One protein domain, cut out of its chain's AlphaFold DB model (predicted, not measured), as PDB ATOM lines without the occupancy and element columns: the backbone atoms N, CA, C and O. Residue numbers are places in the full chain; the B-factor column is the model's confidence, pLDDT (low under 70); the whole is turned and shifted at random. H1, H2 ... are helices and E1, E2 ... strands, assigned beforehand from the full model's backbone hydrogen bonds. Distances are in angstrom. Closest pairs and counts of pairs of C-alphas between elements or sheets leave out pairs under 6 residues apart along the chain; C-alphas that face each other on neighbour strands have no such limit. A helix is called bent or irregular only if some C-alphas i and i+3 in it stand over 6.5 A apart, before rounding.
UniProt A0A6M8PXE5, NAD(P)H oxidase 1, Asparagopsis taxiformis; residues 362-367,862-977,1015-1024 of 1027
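What this domain is: This is residues 362 to 367, 862 to 977 and 1015 to 1024 of the 1027 residues of the protein "NAD(P)H oxidase 1" of Asparagopsis taxiformis (UniProt A0A6M8PXE5). Two small parallel sheets stand side by side with a gap between them, E1 E2 E3 with H2 over one face and E4 E5 with the long H4 packed on it. H3 packs on H4, on the other side of the strands from H2, and short H1 is set off alone. The 132 printed residues hold H1 E1 H2 E2 E3 H3 E4 H4 E5, class mixed. The whole is only just compact, close to loose, with radius of gyration of the C-alphas 16.9 A and spans 53 by 42 by 28 A.

Where its parts are: Find C-alpha 362 at (39.640, 20.687, 11.859), where H1 runs to 367, 8.6 A. Next come E1, 862 to 869, 23.4 A; H2, 876 to 886, 14.9 A, irregular, with C-alphas 881 and 884 7.2 A apart; E2, 891 to 897, 19.6 A; and E3, 916 to 919, 9.5 A. Then read H3, 925 to 934, 13.9 A; E4, 941 to 947, 19.9 A; H4, 950 to 977, 40.8 A; and E5, 1018 to 1023, 16.6 A, ending at (25.549, 38.644, 26.673).

How they stand to each other: Look at N 865 and O 892, 2.8 A, between E1 and E2, and N 895 and O 917, 3.0 A, between E2 and E3. H2 is on this sheet at height 9.4 A, over E2; E1, H2, E2 form a strand-helix-strand unit, parallel strands joined through a helix, with a right-handed crossover. E1 and E4 are near each other. E4 and E5 pair at N 942 and O 1018, 2.9 A. C-alphas 964 of H4 and 1018 of E5 are their closest, 6.1 A. H3 touches residues 955 to 967 of H4, closest C-alphas 926 and 959, 5.2 A, at a tilt of 36 degrees, only just steep. In H1, H3 and H4 every O i to N i+4 pair is within hydrogen-bond range; in H2, 5 of 7.

The domain as a whole: C-alphas 906 and 976 are farthest apart, 53.1 A. Cuts leave gaps of 16.6 A from C-alpha 367 to 862 and 13.6 A from 977 to 1015. The link E2 to E3 is long; pLDDT is under 70 for 44 residues, among them 900 to 915 and 968 to 977.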
ATOM      1  N   LEU A 362      38.612  21.573  12.418       80.12
ATOM      2  CA  LEU A 362      39.640  20.687  11.859       80.12
ATOM      3  C   LEU A 362      39.023  19.391  11.320       80.12
ATOM      4  O   LEU A 362      39.150  19.105  10.130       80.12
ATOM      5  N   ASN A 363      38.262  18.665  12.140       76.88
ATOM      6  CA  ASN A 363      37.655  17.397  11.726       76.88
ATOM      7  C   ASN A 363      36.671  17.583  10.556       76.88
ATOM      8  O   ASN A 363      36.597  16.739   9.658       76.88
ATOM      9  N   TYR A 364      35.939  18.702  10.511       69.25
ATOM     10  CA  TYR A 364      35.037  19.001   9.397       69.25
ATOM     11  C   TYR A 364      35.779  19.356   8.098       69.25
ATOM     12  O   TYR A 364      35.372  18.926   7.015       69.25
ATOM     13  N   THR A 365      36.879  20.111   8.179       64.94
ATOM     14  CA  THR A 365      37.687  20.474   7.000       64.94
ATOM     15  C   THR A 365      38.496  19.294   6.462       64.94
ATOM     16  O   THR A 365      38.554  19.124   5.243       64.94
ATOM     17  N   GLN A 366      39.021  18.422   7.330       62.62
ATOM     18  CA  GLN A 366      39.670  17.164   6.943       62.62
ATOM     19  C   GLN A 366      38.698  16.233   6.205       62.62
ATOM     20  O   GLN A 366      38.945  15.910   5.041       62.62
ATOM     21  N   ARG A 367      37.536  15.913   6.800       57.56
ATOM     22  CA  ARG A 367      36.494  15.086   6.151       57.56
ATOM     23  C   ARG A 367      36.015  15.688   4.823       57.56
ATOM     24  O   ARG A 367      35.779  14.962   3.859       57.56
ATOM     25  N   SER A 862      35.517  29.954  11.201       85.44
ATOM     26  CA  SER A 862      36.609  30.593  11.934       85.44
ATOM     27  C   SER A 862      36.082  31.272  13.194       85.44
ATOM     28  O   SER A 862      34.922  31.704  13.237       85.44
ATOM     29  N   LEU A 863      36.947  31.389  14.194       89.69
ATOM     30  CA  LEU A 863      36.635  31.955  15.498       89.69
ATOM     31  C   LEU A 863      37.713  32.971  15.880       89.69
ATOM     32  O   LEU A 863      38.900  32.718  15.696       89.69
ATOM     33  N   ASP A 864      37.300  34.107  16.425       90.56
ATOM     34  CA  ASP A 864      38.193  35.043  17.101       90.56
ATOM     35  C   ASP A 864      37.878  34.987  18.600       90.56
ATOM     36  O   ASP A 864      36.712  35.081  18.988       90.56
ATOM     37  N   TYR A 865      38.892  34.835  19.448       92.50
ATOM     38  CA  TYR A 865      38.750  34.933  20.896       92.50
ATOM     39  C   TYR A 865      39.543  36.140  21.402       92.50
ATOM     40  O   TYR A 865      40.769  36.197  21.306       92.50
ATOM     41  N   ILE A 866      38.803  37.117  21.920       92.50
ATOM     42  CA  ILE A 866      39.300  38.315  22.581       92.50
ATOM     43  C   ILE A 866      39.187  38.128  24.097       92.50
ATOM     44  O   ILE A 866      38.135  37.719  24.593       92.50
ATOM     45  N   TRP A 867      40.218  38.494  24.854       92.69
ATOM     46  CA  TRP A 867      40.108  38.604  26.310       92.69
ATOM     47  C   TRP A 867      40.832  39.826  26.871       92.69
ATOM     48  O   TRP A 867      41.754  40.369  26.256       92.69
ATOM     49  N   VAL A 868      40.362  40.281  28.035       90.62
ATOM     50  CA  VAL A 868      40.837  41.498  28.703       90.62
ATOM     51  C   VAL A 868      41.259  41.197  30.143       90.62
ATOM     52  O   VAL A 868      40.442  40.768  30.967       90.62
ATOM     53  N   SER A 869      42.521  41.495  30.445       88.19
ATOM     54  CA  SER A 869      43.223  41.184  31.700       88.19
ATOM     55  C   SER A 869      43.739  42.467  32.366       88.19
ATOM     56  O   SER A 869      43.856  43.509  31.705       88.19
ATOM     57  N   LYS A 870      44.041  42.448  33.676       85.75
ATOM     58  CA  LYS A 870      44.699  43.602  34.320       85.75
ATOM     59  C   LYS A 870      46.209  43.474  34.172       85.75
ATOM     60  O   LYS A 870      46.816  44.384  33.621       85.75
ATOM     61  N   THR A 871      46.777  42.361  34.635       82.56
ATOM     62  CA  THR A 871      48.201  42.004  34.498       82.56
ATOM     63  C   THR A 871      48.367  40.779  33.588       82.56
ATOM     64  O   THR A 871      47.376  40.247  33.089       82.56
ATOM     65  N   TYR A 872      49.610  40.340  33.367       79.56
ATOM     66  CA  TYR A 872      49.911  39.078  32.679       79.56
ATOM     67  C   TYR A 872      49.710  37.834  33.566       79.56
ATOM     68  O   TYR A 872      49.618  36.713  33.076       79.56
ATOM     69  N   GLU A 873      49.650  38.017  34.885       78.31
ATOM     70  CA  GLU A 873      49.516  36.919  35.849       78.31
ATOM     71  C   GLU A 873      48.067  36.416  35.896       78.31
ATOM     72  O   GLU A 873      47.843  35.205  35.893       78.31
ATOM     73  N   ASP A 874      47.095  37.342  35.817       80.44
ATOM     74  CA  ASP A 874      45.643  37.085  35.739       80.44
ATOM     75  C   ASP A 874      45.246  36.046  34.664       80.44
ATOM     76  O   ASP A 874      44.243  35.342  34.828       80.44
ATOM     77  N   ASP A 875      45.985  35.987  33.547       84.88
ATOM     78  CA  ASP A 875      45.672  35.171  32.367       84.88
ATOM     79  C   ASP A 875      46.791  34.218  31.915       84.88
ATOM     80  O   ASP A 875      46.638  33.541  30.901       84.88
ATOM     81  N   SER A 876      47.861  34.086  32.700       82.06
ATOM     82  CA  SER A 876      48.944  33.107  32.502       82.06
ATOM     83  C   SER A 876      48.430  31.691  32.175       82.06
ATOM     84  O   SER A 876      48.749  31.124  31.130       82.06
ATOM     85  N   TRP A 877      47.534  31.163  33.013       85.00
ATOM     86  CA  TRP A 877      46.855  29.870  32.837       85.00
ATOM     87  C   TRP A 877      46.055  29.750  31.526       85.00
ATOM     88  O   TRP A 877      45.912  28.659  30.976       85.00
ATOM     89  N   LEU A 878      45.512  30.863  31.020       87.31
ATOM     90  CA  LEU A 878      44.706  30.901  29.800       87.31
ATOM     91  C   LEU A 878      45.601  30.846  28.558       87.31
ATOM     92  O   LEU A 878      45.198  30.292  27.538       87.31
ATOM     93  N   ILE A 879      46.819  31.385  28.653       85.69
ATOM     94  CA  ILE A 879      47.845  31.257  27.613       85.69
ATOM     95  C   ILE A 879      48.301  29.800  27.534       85.69
ATOM     96  O   ILE A 879      48.274  29.242  26.443       85.69
ATOM     97  N   GLU A 880      48.617  29.151  28.662       80.94
ATOM     98  CA  GLU A 880      48.994  27.724  28.692       80.94
ATOM     99  C   GLU A 880      47.959  26.817  27.993       80.94
ATOM    100  O   GLU A 880      48.323  25.942  27.210       80.94
ATOM    101  N   GLU A 881      46.663  27.045  28.233       84.56
ATOM    102  CA  GLU A 881      45.565  26.248  27.655       84.56
ATOM    103  C   GLU A 881      45.273  26.535  26.169       84.56
ATOM    104  O   GLU A 881      44.634  25.714  25.507       84.56
ATOM    105  N   LEU A 882      45.677  27.698  25.639       87.38
ATOM    106  CA  LEU A 882      45.294  28.155  24.291       87.38
ATOM    107  C   LEU A 882      46.464  28.344  23.325       87.38
ATOM    108  O   LEU A 882      46.235  28.360  22.114       87.38
ATOM    109  N   LEU A 883      47.700  28.449  23.816       81.88
ATOM    110  CA  LEU A 883      48.904  28.551  22.991       81.88
ATOM    111  C   LEU A 883      49.010  27.410  21.951       81.88
ATOM    112  O   LEU A 883      49.281  27.730  20.792       81.88
ATOM    113  N   PRO A 884      48.665  26.136  22.256       82.56
ATOM    114  CA  PRO A 884      48.635  25.060  21.252       82.56
ATOM    115  C   PRO A 884      47.611  25.246  20.116       82.56
ATOM    116  O   PRO A 884      47.682  24.556  19.103       82.56
ATOM    117  N   LEU A 885      46.637  26.153  20.262       81.94
ATOM    118  CA  LEU A 885      45.648  26.469  19.219       81.94
ATOM    119  C   LEU A 885      46.098  27.622  18.312       81.94
ATOM    120  O   LEU A 885      45.506  27.835  17.247       81.94
ATOM    121  N   ALA A 886      47.098  28.395  18.750       71.88
ATOM    122  CA  ALA A 886      47.497  29.651  18.124       71.88
ATOM    123  C   ALA A 886      48.054  29.437  16.707       71.88
ATOM    124  O   ALA A 886      47.795  30.245  15.819       71.88
ATOM    125  N   GLU A 887      48.744  28.318  16.462       68.06
ATOM    126  CA  GLU A 887      49.255  27.933  15.136       68.06
ATOM    127  C   GLU A 887      48.146  27.766  14.075       68.06
ATOM    128  O   GLU A 887      48.412  27.784  12.868       68.06
ATOM    129  N   SER A 888      46.885  27.615  14.494       71.25
ATOM    130  CA  SER A 888      45.769  27.427  13.575       71.25
ATOM    131  C   SER A 888      45.336  28.737  12.905       71.25
ATOM    132  O   SER A 888      44.968  29.719  13.541       71.25
ATOM    133  N   ASN A 889      45.202  28.723  11.577       70.62
ATOM    134  CA  ASN A 889      44.561  29.821  10.831       70.62
ATOM    135  C   ASN A 889      43.031  29.929  11.079       70.62
ATOM    136  O   ASN A 889      42.341  30.750  10.461       70.62
ATOM    137  N   ILE A 890      42.493  29.073  11.956       81.00
ATOM    138  CA  ILE A 890      41.071  28.906  12.275       81.00
ATOM    139  C   ILE A 890      40.677  29.773  13.475       81.00
ATOM    140  O   ILE A 890      39.635  30.436  13.420       81.00
ATOM    141  N   VAL A 891      41.501  29.760  14.529       86.31
ATOM    142  CA  VAL A 891      41.296  30.486  15.789       86.31
ATOM    143  C   VAL A 891      42.269  31.661  15.863       86.31
ATOM    144  O   VAL A 891      43.475  31.464  15.800       86.31
ATOM    145  N   ARG A 892      41.767  32.887  16.037       86.81
ATOM    146  CA  ARG A 892      42.612  34.069  16.294       86.81
ATOM    147  C   ARG A 892      42.536  34.454  17.757       86.81
ATOM    148  O   ARG A 892      41.441  34.648  18.279       86.81
ATOM    149  N   LEU A 893      43.692  34.585  18.396       88.75
ATOM    150  CA  LEU A 893      43.804  34.944  19.805       88.75
ATOM    151  C   LEU A 893      44.213  36.419  19.942       88.75
ATOM    152  O   LEU A 893      45.229  36.857  19.396       88.75
ATOM    153  N   HIS A 894      43.395  37.186  20.660       89.31
ATOM    154  CA  HIS A 894      43.519  38.633  20.824       89.31
ATOM    155  C   HIS A 894      43.520  38.995  22.314       89.31
ATOM    156  O   HIS A 894      42.478  39.001  22.970       89.31
ATOM    157  N   ARG A 895      44.693  39.325  22.852       89.56
ATOM    158  CA  ARG A 895      44.895  39.578  24.283       89.56
ATOM    159  C   ARG A 895      45.058  41.068  24.547       89.56
ATOM    160  O   ARG A 895      45.860  41.724  23.886       89.56
ATOM    161  N   PHE A 896      44.337  41.597  25.532       89.69
ATOM    162  CA  PHE A 896      44.425  43.000  25.939       89.69
ATOM    163  C   PHE A 896      44.793  43.116  27.419       89.69
ATOM    164  O   PHE A 896      44.025  42.694  28.286       89.69
ATOM    165  N   ILE A 897      45.948  43.715  27.713       87.12
ATOM    166  CA  ILE A 897      46.431  43.945  29.083       87.12
ATOM    167  C   ILE A 897      46.217  45.419  29.430       87.12
ATOM    168  O   ILE A 897      46.629  46.310  28.688       87.12
ATOM    169  N   THR A 898      45.528  45.681  30.544       86.31
ATOM    170  CA  THR A 898      44.975  47.015  30.855       86.31
ATOM    171  C   THR A 898      45.678  47.779  31.979       86.31
ATOM    172  O   THR A 898      45.299  48.922  32.252       86.31
ATOM    173  N   ARG A 899      46.699  47.190  32.612       82.50
ATOM    174  CA  ARG A 899      47.686  47.878  33.459       82.50
ATOM    175  C   ARG A 899      49.087  47.686  32.880       82.50
ATOM    176  O   ARG A 899      49.328  46.742  32.132       82.50
ATOM    177  N   HIS A 900      50.010  48.573  33.239       64.25
ATOM    178  CA  HIS A 900      51.414  48.419  32.871       64.25
ATOM    179  C   HIS A 900      52.065  47.247  33.616       64.25
ATOM    180  O   HIS A 900      51.745  46.966  34.769       64.25
ATOM    181  N   GLY A 901      52.993  46.593  32.925       62.41
ATOM    182  CA  GLY A 901      53.860  45.521  33.403       62.41
ATOM    183  C   GLY A 901      55.076  45.411  32.469       62.41
ATOM    184  O   GLY A 901      55.176  46.205  31.523       62.41
ATOM    185  N   PRO A 902      56.000  44.464  32.701       61.41
ATOM    186  CA  PRO A 902      57.107  44.211  31.783       61.41
ATOM    187  C   PRO A 902      56.576  43.872  30.380       61.41
ATOM    188  O   PRO A 902      55.648  43.084  30.233       61.41
ATOM    189  N   LYS A 903      57.165  44.480  29.340       60.66
ATOM    190  CA  LYS A 903      56.751  44.267  27.935       60.66
ATOM    191  C   LYS A 903      57.158  42.894  27.378       60.66
ATOM    192  O   LYS A 903      56.626  42.478  26.351       60.66
ATOM    193  N   THR A 904      58.105  42.238  28.041       63.94
ATOM    194  CA  THR A 904      58.581  40.875  27.792       63.94
ATOM    195  C   THR A 904      58.150  39.991  28.956       63.94
ATOM    196  O   THR A 904      58.617  40.177  30.079       63.94
ATOM    197  N   GLU A 905      57.257  39.045  28.689       67.38
ATOM    198  CA  GLU A 905      56.819  38.030  29.654       67.38
ATOM    199  C   GLU A 905      57.684  36.763  29.502       67.38
ATOM    200  O   GLU A 905      58.192  36.529  28.404       67.38
ATOM    201  N   PRO A 906      57.844  35.910  30.536       62.75
ATOM    202  CA  PRO A 906      58.763  34.765  30.479       62.75
ATOM    203  C   PRO A 906      58.537  33.826  29.284       62.75
ATOM    204  O   PRO A 906      59.489  33.443  28.617       62.75
ATOM    205  N   TRP A 907      57.277  33.540  28.936       62.50
ATOM    206  CA  TRP A 907      56.915  32.687  27.793       62.50
ATOM    207  C   TRP A 907      57.275  33.282  26.418       62.50
ATOM    208  O   TRP A 907      57.221  32.569  25.419       62.50
ATOM    209  N   MET A 908      57.638  34.567  26.333       64.31
ATOM    210  CA  MET A 908      58.113  35.183  25.086       64.31
ATOM    211  C   MET A 908      59.587  34.877  24.789       64.31
ATOM    212  O   MET A 908      60.038  35.152  23.680       64.31
ATOM    213  N   LEU A 909      60.346  34.359  25.762       57.91
ATOM    214  CA  LEU A 909      61.788  34.133  25.624       57.91
ATOM    215  C   LEU A 909      62.110  32.865  24.812       57.91
ATOM    216  O   LEU A 909      63.107  32.846  24.097       57.91
ATOM    217  N   ASP A 910      61.240  31.851  24.871       56.50
ATOM    218  CA  ASP A 910      61.494  30.516  24.301       56.50
ATOM    219  C   ASP A 910      60.874  30.283  22.904       56.50
ATOM    220  O   ASP A 910      61.100  29.242  22.287       56.50
ATOM    221  N   TYR A 911      60.082  31.230  22.379       55.06
ATOM    222  CA  TYR A 911      59.268  31.028  21.171       55.06
ATOM    223  C   TYR A 911      59.371  32.191  20.168       55.06
ATOM    224  O   TYR A 911      58.619  33.163  20.239       55.06
ATOM    225  N   GLU A 912      60.224  32.057  19.144       49.19
ATOM    226  CA  GLU A 912      60.470  33.117  18.142       49.19
ATOM    227  C   GLU A 912      59.230  33.600  17.353       49.19
ATOM    228  O   GLU A 912      59.271  34.677  16.753       49.19
ATOM    229  N   LYS A 913      58.147  32.809  17.263       52.47
ATOM    230  CA  LYS A 913      56.975  33.106  16.407       52.47
ATOM    231  C   LYS A 913      55.649  32.641  17.015       52.47
ATOM    232  O   LYS A 913      55.096  31.629  16.591       52.47
ATOM    233  N   ILE A 914      55.087  33.414  17.946       53.50
ATOM    234  CA  ILE A 914      53.729  33.171  18.467       53.50
ATOM    235  C   ILE A 914      52.706  34.096  17.771       53.50
ATOM    236  O   ILE A 914      52.818  35.317  17.880       53.50
ATOM    237  N   PRO A 915      51.654  33.567  17.113       60.22
ATOM    238  CA  PRO A 915      50.591  34.359  16.475       60.22
ATOM    239  C   PRO A 915      49.519  34.887  17.463       60.22
ATOM    240  O   PRO A 915      48.352  35.058  17.107       60.22
ATOM    241  N   LEU A 916      49.908  35.174  18.710       72.88
ATOM    242  CA  LEU A 916      49.065  35.766  19.754       72.88
ATOM    243  C   LEU A 916      49.210  37.291  19.713       72.88
ATOM    244  O   LEU A 916      50.264  37.827  20.058       72.88
ATOM    245  N   LYS A 917      48.152  38.020  19.334       74.12
ATOM    246  CA  LYS A 917      48.209  39.490  19.322       74.12
ATOM    247  C   LYS A 917      47.945  40.054  20.723       74.12
ATOM    248  O   LYS A 917      46.806  40.400  21.042       74.12
ATOM    249  N   THR A 918      48.998  40.180  21.529       82.44
ATOM    250  CA  THR A 918      48.981  40.952  22.786       82.44
ATOM    251  C   THR A 918      48.988  42.455  22.492       82.44
ATOM    252  O   THR A 918      49.793  42.942  21.700       82.44
ATOM    253  N   THR A 919      48.088  43.199  23.134       85.62
ATOM    254  CA  THR A 919      47.946  44.656  23.015       85.62
ATOM    255  C   THR A 919      47.942  45.277  24.415       85.62
ATOM    256  O   THR A 919      47.070  44.978  25.230       85.62
ATOM    257  N   TYR A 920      48.911  46.146  24.706       83.94
ATOM    258  CA  TYR A 920      49.091  46.791  26.017       83.94
ATOM    259  C   TYR A 920      48.228  48.057  26.178       83.94
ATOM    260  O   TYR A 920      48.720  49.134  26.515       83.94
ATOM    261  N   SER A 921      46.936  47.945  25.876       85.44
ATOM    262  CA  SER A 921      45.957  49.025  26.006       85.44
ATOM    263  C   SER A 921      44.559  48.461  26.268       85.44
ATOM    264  O   SER A 921      44.317  47.254  26.196       85.44
ATOM    265  N   ARG A 922      43.590  49.342  26.536       85.88
ATOM    266  CA  ARG A 922      42.172  48.954  26.484       85.88
ATOM    267  C   ARG A 922      41.767  48.684  25.022       85.88
ATOM    268  O   ARG A 922      42.278  49.381  24.145       85.88
ATOM    269  N   PRO A 923      40.865  47.721  24.749       89.06
ATOM    270  CA  PRO A 923      40.337  47.522  23.405       89.06
ATOM    271  C   PRO A 923      39.515  48.732  22.957       89.06
ATOM    272  O   PRO A 923      38.594  49.141  23.672       89.06
ATOM    273  N   ASP A 924      39.796  49.247  21.762       91.06
ATOM    274  CA  ASP A 924      38.816  50.038  21.023       91.06
ATOM    275  C   ASP A 924      37.847  49.073  20.321       91.06
ATOM    276  O   ASP A 924      38.233  48.276  19.462       91.06
ATOM    277  N   TRP A 925      36.581  49.098  20.735       91.44
ATOM    278  CA  TRP A 925      35.563  48.195  20.197       91.44
ATOM    279  C   TRP A 925      35.070  48.606  18.805       91.44
ATOM    280  O   TRP A 925      34.609  47.735  18.068       91.44
ATOM    281  N   ASP A 926      35.162  49.885  18.431       89.88
ATOM    282  CA  ASP A 926      34.784  50.351  17.094       89.88
ATOM    283  C   ASP A 926      35.785  49.851  16.047       89.88
ATOM    284  O   ASP A 926      35.368  49.290  15.030       89.88
ATOM    285  N   ASP A 927      37.087  49.950  16.330       88.94
ATOM    286  CA  ASP A 927      38.140  49.416  15.454       88.94
ATOM    287  C   ASP A 927      38.130  47.883  15.408       88.94
ATOM    288  O   ASP A 927      38.239  47.288  14.331       88.94
ATOM    289  N   VAL A 928      37.938  47.217  16.556       90.12
ATOM    290  CA  VAL A 928      37.836  45.749  16.618       90.12
ATOM    291  C   VAL A 928      36.659  45.245  15.779       90.12
ATOM    292  O   VAL A 928      36.853  44.382  14.918       90.12
ATOM    293  N   PHE A 929      35.446  45.785  15.957       90.44
ATOM    294  CA  PHE A 929      34.300  45.350  15.150       90.44
ATOM    295  C   PHE A 929      34.365  45.843  13.701       90.44
ATOM    296  O   PHE A 929      33.914  45.119  12.812       90.44
ATOM    297  N   GLY A 930      34.971  47.004  13.434       85.50
ATOM    298  CA  GLY A 930      35.265  47.484  12.082       85.50
ATOM    299  C   GLY A 930      36.150  46.504  11.313       85.50
ATOM    300  O   GLY A 930      35.737  45.990  10.272       85.50
ATOM    301  N   GLY A 931      37.309  46.148  11.872       85.62
ATOM    302  CA  GLY A 931      38.244  45.197  11.265       85.62
ATOM    303  C   GLY A 931      37.674  43.782  11.107       85.62
ATOM    304  O   GLY A 931      37.957  43.113  10.113       85.62
ATOM    305  N   ILE A 932      36.826  43.323  12.040       87.56
ATOM    306  CA  ILE A 932      36.090  42.051  11.917       87.56
ATOM    307  C   ILE A 932      35.064  42.112  10.767       87.56
ATOM    308  O   ILE A 932      34.959  41.161   9.987       87.56
ATOM    309  N   VAL A 933      34.322  43.216  10.622       84.62
ATOM    310  CA  VAL A 933      33.352  43.417   9.529       84.62
ATOM    311  C   VAL A 933      34.046  43.490   8.173       84.62
ATOM    312  O   VAL A 933      33.635  42.795   7.246       84.62
ATOM    313  N   GLU A 934      35.098  44.296   8.048       83.19
ATOM    314  CA  GLU A 934      35.758  44.592   6.768       83.19
ATOM    315  C   GLU A 934      36.400  43.348   6.135       83.19
ATOM    316  O   GLU A 934      36.385  43.206   4.911       83.19
ATOM    317  N   ARG A 935      36.857  42.392   6.956       82.81
ATOM    318  CA  ARG A 935      37.370  41.085   6.508       82.81
ATOM    319  C   ARG A 935      36.319  39.964   6.446       82.81
ATOM    320  O   ARG A 935      36.639  38.858   6.008       82.81
ATOM    321  N   SER A 936      35.086  40.210   6.891       80.12
ATOM    322  CA  SER A 936      33.982  39.244   6.800       80.12
ATOM    323  C   SER A 936      33.350  39.263   5.409       80.12
ATOM    324  O   SER A 936      33.273  40.309   4.759       80.12
ATOM    325  N   LYS A 937      32.898  38.097   4.929       75.25
ATOM    326  CA  LYS A 937      32.286  37.980   3.598       75.25
ATOM    327  C   LYS A 937      30.936  38.685   3.546       75.25
ATOM    328  O   LYS A 937      30.225  38.795   4.547       75.25
ATOM    329  N   SER A 938      30.579  39.150   2.354       68.44
ATOM    330  CA  SER A 938      29.309  39.826   2.117       68.44
ATOM    331  C   SER A 938      28.132  38.913   2.489       68.44
ATOM    332  O   SER A 938      28.013  37.804   1.967       68.44
ATOM    333  N   GLY A 939      27.294  39.357   3.430       62.91
ATOM    334  CA  GLY A 939      26.172  38.574   3.969       62.91
ATOM    335  C   GLY A 939      26.496  37.571   5.092       62.91
ATOM    336  O   GLY A 939      25.575  36.905   5.563       62.91
ATOM    337  N   THR A 940      27.747  37.465   5.565       69.38
ATOM    338  CA  THR A 940      28.097  36.637   6.739       69.38
ATOM    339  C   THR A 940      27.327  37.083   7.991       69.38
ATOM    340  O   THR A 940      27.134  38.279   8.236       69.38
ATOM    341  N   VAL A 941      26.914  36.113   8.815       73.25
ATOM    342  CA  VAL A 941      26.313  36.355  10.137       73.25
ATOM    343  C   VAL A 941      27.328  36.024  11.229       73.25
ATOM    344  O   VAL A 941      27.771  34.878  11.348       73.25
ATOM    345  N   ILE A 942      27.669  37.032  12.030       82.62
ATOM    346  CA  ILE A 942      28.642  36.954  13.122       82.62
ATOM    347  C   ILE A 942      27.909  36.747  14.449       82.62
ATOM    348  O   ILE A 942      27.015  37.525  14.791       82.62
ATOM    349  N   GLY A 943      28.305  35.725  15.207       84.44
ATOM    350  CA  GLY A 943      27.865  35.514  16.588       84.44
ATOM    351  C   GLY A 943      28.891  36.065  17.568       84.44
ATOM    352  O   GLY A 943      29.982  35.512  17.669       84.44
ATOM    353  N   VAL A 944      28.550  37.133  18.288       87.31
ATOM    354  CA  VAL A 944      29.402  37.720  19.332       87.31
ATOM    355  C   VAL A 944      28.906  37.236  20.690       87.31
ATOM    356  O   VAL A 944      27.752  37.483  21.030       87.31
ATOM    357  N   PHE A 945      29.760  36.579  21.469       87.44
ATOM    358  CA  PHE A 945      29.451  36.066  22.805       87.44
ATOM    359  C   PHE A 945      30.328  36.788  23.830       87.44
ATOM    360  O   PHE A 945      31.550  36.675  23.780       87.44
ATOM    361  N   PHE A 946      29.719  37.531  24.754       87.94
ATOM    362  CA  PHE A 946      30.440  38.283  25.785       87.94
ATOM    363  C   PHE A 946      30.225  37.699  27.183       87.94
ATOM    364  O   PHE A 946      29.078  37.487  27.568       87.94
ATOM    365  N   CYS A 947      31.294  37.541  27.968       85.69
ATOM    366  CA  CYS A 947      31.219  37.225  29.394       85.69
ATOM    367  C   CYS A 947      32.097  38.174  30.228       85.69
ATOM    368  O   CYS A 947      33.325  38.151  30.137       85.69
ATOM    369  N   GLY A 948      31.471  39.004  31.067       83.12
ATOM    370  CA  GLY A 948      32.172  39.981  31.900       83.12
ATOM    371  C   GLY A 948      31.257  41.101  32.420       83.12
ATOM    372  O   GLY A 948      30.038  40.935  32.464       83.12
ATOM    373  N   PRO A 949      31.809  42.262  32.826       80.62
ATOM    374  CA  PRO A 949      31.043  43.309  33.508       80.62
ATOM    375  C   PRO A 949      29.965  44.004  32.653       80.62
ATOM    376  O   PRO A 949      30.232  44.429  31.528       80.62
ATOM    377  N   ASP A 950      28.797  44.285  33.251       75.94
ATOM    378  CA  ASP A 950      27.648  44.990  32.634       75.94
ATOM    379  C   ASP A 950      28.009  46.300  31.897       75.94
ATOM    380  O   ASP A 950      27.337  46.685  30.939       75.94
ATOM    381  N   LYS A 951      29.036  47.035  32.360       81.81
ATOM    382  CA  LYS A 951      29.516  48.260  31.690       81.81
ATOM    383  C   LYS A 951      30.151  47.939  30.329       81.81
ATOM    384  O   LYS A 951      29.827  48.596  29.345       81.81
ATOM    385  N   MET A 952      31.001  46.912  30.274       84.00
ATOM    386  CA  MET A 952      31.692  46.466  29.060       84.00
ATOM    387  C   MET A 952      30.711  45.820  28.070       84.00
ATOM    388  O   MET A 952      30.775  46.120  26.881       84.00
ATOM    389  N   ALA A 953      29.728  45.054  28.563       81.62
ATOM    390  CA  ALA A 953      28.648  44.492  27.745       81.62
ATOM    391  C   ALA A 953      27.926  45.558  26.898       81.62
ATOM    392  O   ALA A 953      27.695  45.363  25.704       81.62
ATOM    393  N   ARG A 954      27.608  46.717  27.499       80.69
ATOM    394  CA  ARG A 954      26.948  47.831  26.797       80.69
ATOM    395  C   ARG A 954      27.844  48.482  25.745       80.69
ATOM    396  O   ARG A 954      27.350  48.780  24.662       80.69
ATOM    397  N   MET A 955      29.136  48.657  26.033       87.06
ATOM    398  CA  MET A 955      30.105  49.200  25.071       87.06
ATOM    399  C   MET A 955      30.251  48.277  23.856       87.06
ATOM    400  O   MET A 955      30.142  48.736  22.726       87.06
ATOM    401  N   ILE A 956      30.396  46.969  24.084       87.75
ATOM    402  CA  ILE A 956      30.464  45.943  23.031       87.75
ATOM    403  C   ILE A 956      29.191  45.938  22.176       87.75
ATOM    404  O   ILE A 956      29.270  45.892  20.949       87.75
ATOM    405  N   GLN A 957      28.012  46.028  22.803       82.38
ATOM    406  CA  GLN A 957      26.736  46.066  22.088       82.38
ATOM    407  C   GLN A 957      26.591  47.328  21.218       82.38
ATOM    408  O   GLN A 957      26.146  47.227  20.076       82.38
ATOM    409  N   GLN A 958      26.989  48.500  21.727       83.25
ATOM    410  CA  GLN A 958      27.019  49.752  20.955       83.25
ATOM    411  C   GLN A 958      28.019  49.657  19.790       83.25
ATOM    412  O   GLN A 958      27.642  49.929  18.649       83.25
ATOM    413  N   ALA A 959      29.222  49.156  20.091       86.31
ATOM    414  CA  ALA A 959      30.289  48.710  19.195       86.31
ATOM    415  C   ALA A 959      29.776  48.009  17.928       86.31
ATOM    416  O   ALA A 959      29.775  48.500  16.794       86.31
ATOM    417  N   ALA A 960      29.252  46.815  18.187       82.88
ATOM    418  CA  ALA A 960      28.707  45.906  17.197       82.88
ATOM    419  C   ALA A 960      27.531  46.508  16.409       82.88
ATOM    420  O   ALA A 960      27.440  46.305  15.198       82.88
ATOM    421  N   MET A 961      26.637  47.269  17.053       77.12
ATOM    422  CA  MET A 961      25.528  47.926  16.350       77.12
ATOM    423  C   MET A 961      26.015  49.026  15.395       77.12
ATOM    424  O   MET A 961      25.499  49.125  14.280       77.12
ATOM    425  N   LYS A 962      27.026  49.814  15.785       79.56
ATOM    426  CA  LYS A 962      27.644  50.850  14.942       79.56
ATOM    427  C   LYS A 962      28.375  50.236  13.742       79.56
ATOM    428  O   LYS A 962      28.137  50.652  12.608       79.56
ATOM    429  N   ALA A 963      29.164  49.183  13.958       81.38
ATOM    430  CA  ALA A 963      29.826  48.441  12.881       81.38
ATOM    431  C   ALA A 963      28.824  47.762  11.921       81.38
ATOM    432  O   ALA A 963      29.001  47.807  10.700       81.38
ATOM    433  N   MET A 964      27.727  47.193  12.440       76.88
ATOM    434  CA  MET A 964      26.654  46.629  11.613       76.88
ATOM    435  C   MET A 964      25.912  47.704  10.799       76.88
ATOM    436  O   MET A 964      25.560  47.453   9.646       76.88
ATOM    437  N   ALA A 965      25.709  48.908  11.343       69.31
ATOM    438  CA  ALA A 965      25.141  50.025  10.585       69.31
ATOM    439  C   ALA A 965      26.070  50.455   9.431       69.31
ATOM    440  O   ALA A 965      25.623  50.497   8.285       69.31
ATOM    441  N   LYS A 966      27.373  50.650   9.703       74.50
ATOM    442  CA  LYS A 966      28.412  50.953   8.691       74.50
ATOM    443  C   LYS A 966      28.460  49.882   7.586       74.50
ATOM    444  O   LYS A 966      28.518  50.206   6.406       74.50
ATOM    445  N   SER A 967      28.350  48.601   7.950       75.06
ATOM    446  CA  SER A 967      28.265  47.450   7.027       75.06
ATOM    447  C   SER A 967      27.067  47.510   6.060       75.06
ATOM    448  O   SER A 967      27.186  47.155   4.880       75.06
ATOM    449  N   VAL A 968      25.902  47.961   6.540       68.50
ATOM    450  CA  VAL A 968      24.692  48.130   5.715       68.50
ATOM    451  C   VAL A 968      24.787  49.388   4.851       68.50
ATOM    452  O   VAL A 968      24.407  49.347   3.681       68.50
ATOM    453  N   GLU A 969      25.350  50.477   5.376       67.00
ATOM    454  CA  GLU A 969      25.601  51.697   4.606       67.00
ATOM    455  C   GLU A 969      26.598  51.451   3.462       67.00
ATOM    456  O   GLU A 969      26.288  51.759   2.312       67.00
ATOM    457  N   ASN A 970      27.729  50.789   3.734       67.62
ATOM    458  CA  ASN A 970      28.696  50.353   2.721       67.62
ATOM    459  C   ASN A 970      28.020  49.540   1.602       67.62
ATOM    460  O   ASN A 970      28.279  49.761   0.417       67.62
ATOM    461  N   ALA A 971      27.124  48.614   1.966       64.56
ATOM    462  CA  ALA A 971      26.372  47.813   1.002       64.56
ATOM    463  C   ALA A 971      25.390  48.656   0.172       64.56
ATOM    464  O   ALA A 971      25.257  48.428  -1.032       64.56
ATOM    465  N   TYR A 972      24.734  49.648   0.785       58.16
ATOM    466  CA  TYR A 972      23.869  50.594   0.078       58.16
ATOM    467  C   TYR A 972      24.671  51.467  -0.893       58.16
ATOM    468  O   TYR A 972      24.310  51.546  -2.065       58.16
ATOM    469  N   GLN A 973      25.783  52.062  -0.449       63.38
ATOM    470  CA  GLN A 973      26.645  52.905  -1.280       63.38
ATOM    471  C   GLN A 973      27.227  52.117  -2.468       63.38
ATOM    472  O   GLN A 973      27.072  52.541  -3.614       63.38
ATOM    473  N   ARG A 974      27.808  50.924  -2.242       64.19
ATOM    474  CA  ARG A 974      28.321  50.071  -3.336       64.19
ATOM    475  C   ARG A 974      27.202  49.600  -4.275       64.19
ATOM    476  O   ARG A 974      27.373  49.647  -5.489       64.19
ATOM    477  N   GLY A 975      26.039  49.213  -3.744       55.50
ATOM    478  CA  GLY A 975      24.874  48.813  -4.546       55.50
ATOM    479  C   GLY A 975      24.224  49.964  -5.329       55.50
ATOM    480  O   GLY A 975      23.629  49.733  -6.382       55.50
ATOM    481  N   TYR A 976      24.352  51.202  -4.847       47.03
ATOM    482  CA  TYR A 976      23.950  52.418  -5.551       47.03
ATOM    483  C   TYR A 976      24.930  52.743  -6.684       47.03
ATOM    484  O   TYR A 976      24.498  52.914  -7.821       47.03
ATOM    485  N   LEU A 977      26.241  52.732  -6.411       50.00
ATOM    486  CA  LEU A 977      27.290  52.945  -7.416       50.00
ATOM    487  C   LEU A 977      27.239  51.894  -8.535       50.00
ATOM    488  O   LEU A 977      27.262  52.252  -9.710       50.00
ATOM    489  N   CYS A1015      30.406  44.147   3.508       63.84
ATOM    490  CA  CYS A1015      29.065  44.614   3.129       63.84
ATOM    491  C   CYS A1015      27.961  43.685   3.649       63.84
ATOM    492  O   CYS A1015      28.077  42.466   3.556       63.84
ATOM    493  N   SER A1016      26.846  44.240   4.137       61.00
ATOM    494  CA  SER A1016      25.653  43.474   4.556       61.00
ATOM    495  C   SER A1016      25.921  42.373   5.607       61.00
ATOM    496  O   SER A1016      25.085  41.487   5.814       61.00
ATOM    497  N   VAL A1017      27.069  42.432   6.284       65.19
ATOM    498  CA  VAL A1017      27.439  41.599   7.432       65.19
ATOM    499  C   VAL A1017      26.466  41.898   8.571       65.19
ATOM    500  O   VAL A1017      26.268  43.067   8.917       65.19
ATOM    501  N   ARG A1018      25.857  40.855   9.145       66.38
ATOM    502  CA  ARG A1018      24.911  40.957  10.269       66.38
ATOM    503  C   ARG A1018      25.607  40.517  11.558       66.38
ATOM    504  O   ARG A1018      26.211  39.447  11.577       66.38
ATOM    505  N   ILE A1019      25.495  41.296  12.634       70.00
ATOM    506  CA  ILE A1019      26.110  40.973  13.932       70.00
ATOM    507  C   ILE A1019      25.021  40.649  14.959       70.00
ATOM    508  O   ILE A1019      24.078  41.412  15.151       70.00
ATOM    509  N   SER A1020      25.154  39.501  15.620       67.62
ATOM    510  CA  SER A1020      24.246  39.006  16.654       67.62
ATOM    511  C   SER A1020      25.003  38.941  17.979       67.62
ATOM    512  O   SER A1020      25.807  38.037  18.190       67.62
ATOM    513  N   VAL A1021      24.774  39.923  18.854       69.62
ATOM    514  CA  VAL A1021      25.423  39.993  20.173       69.62
ATOM    515  C   VAL A1021      24.609  39.223  21.208       69.62
ATOM    516  O   VAL A1021      23.414  39.468  21.379       69.62
ATOM    517  N   ARG A1022      25.276  38.321  21.927       65.50
ATOM    518  CA  ARG A1022      24.773  37.593  23.090       65.50
ATOM    519  C   ARG A1022      25.618  37.950  24.307       65.50
ATOM    520  O   ARG A1022      26.845  37.890  24.270       65.50
ATOM    521  N   ILE A1023      24.940  38.344  25.378       62.72
ATOM    522  CA  ILE A1023      25.549  38.644  26.673       62.72
ATOM    523  C   ILE A1023      25.338  37.404  27.545       62.72
ATOM    524  O   ILE A1023      24.212  37.093  27.934       62.72
ATOM    525  N   GLU A1024      26.425  36.684  27.787       63.72
ATOM    526  CA  GLU A1024      26.476  35.398  28.473       63.72
ATOM    527  C   GLU A1024      26.976  35.625  29.910       63.72
ATOM    528  O   GLU A1024      28.167  35.539  30.214       63.72
TER     529      GLU A1024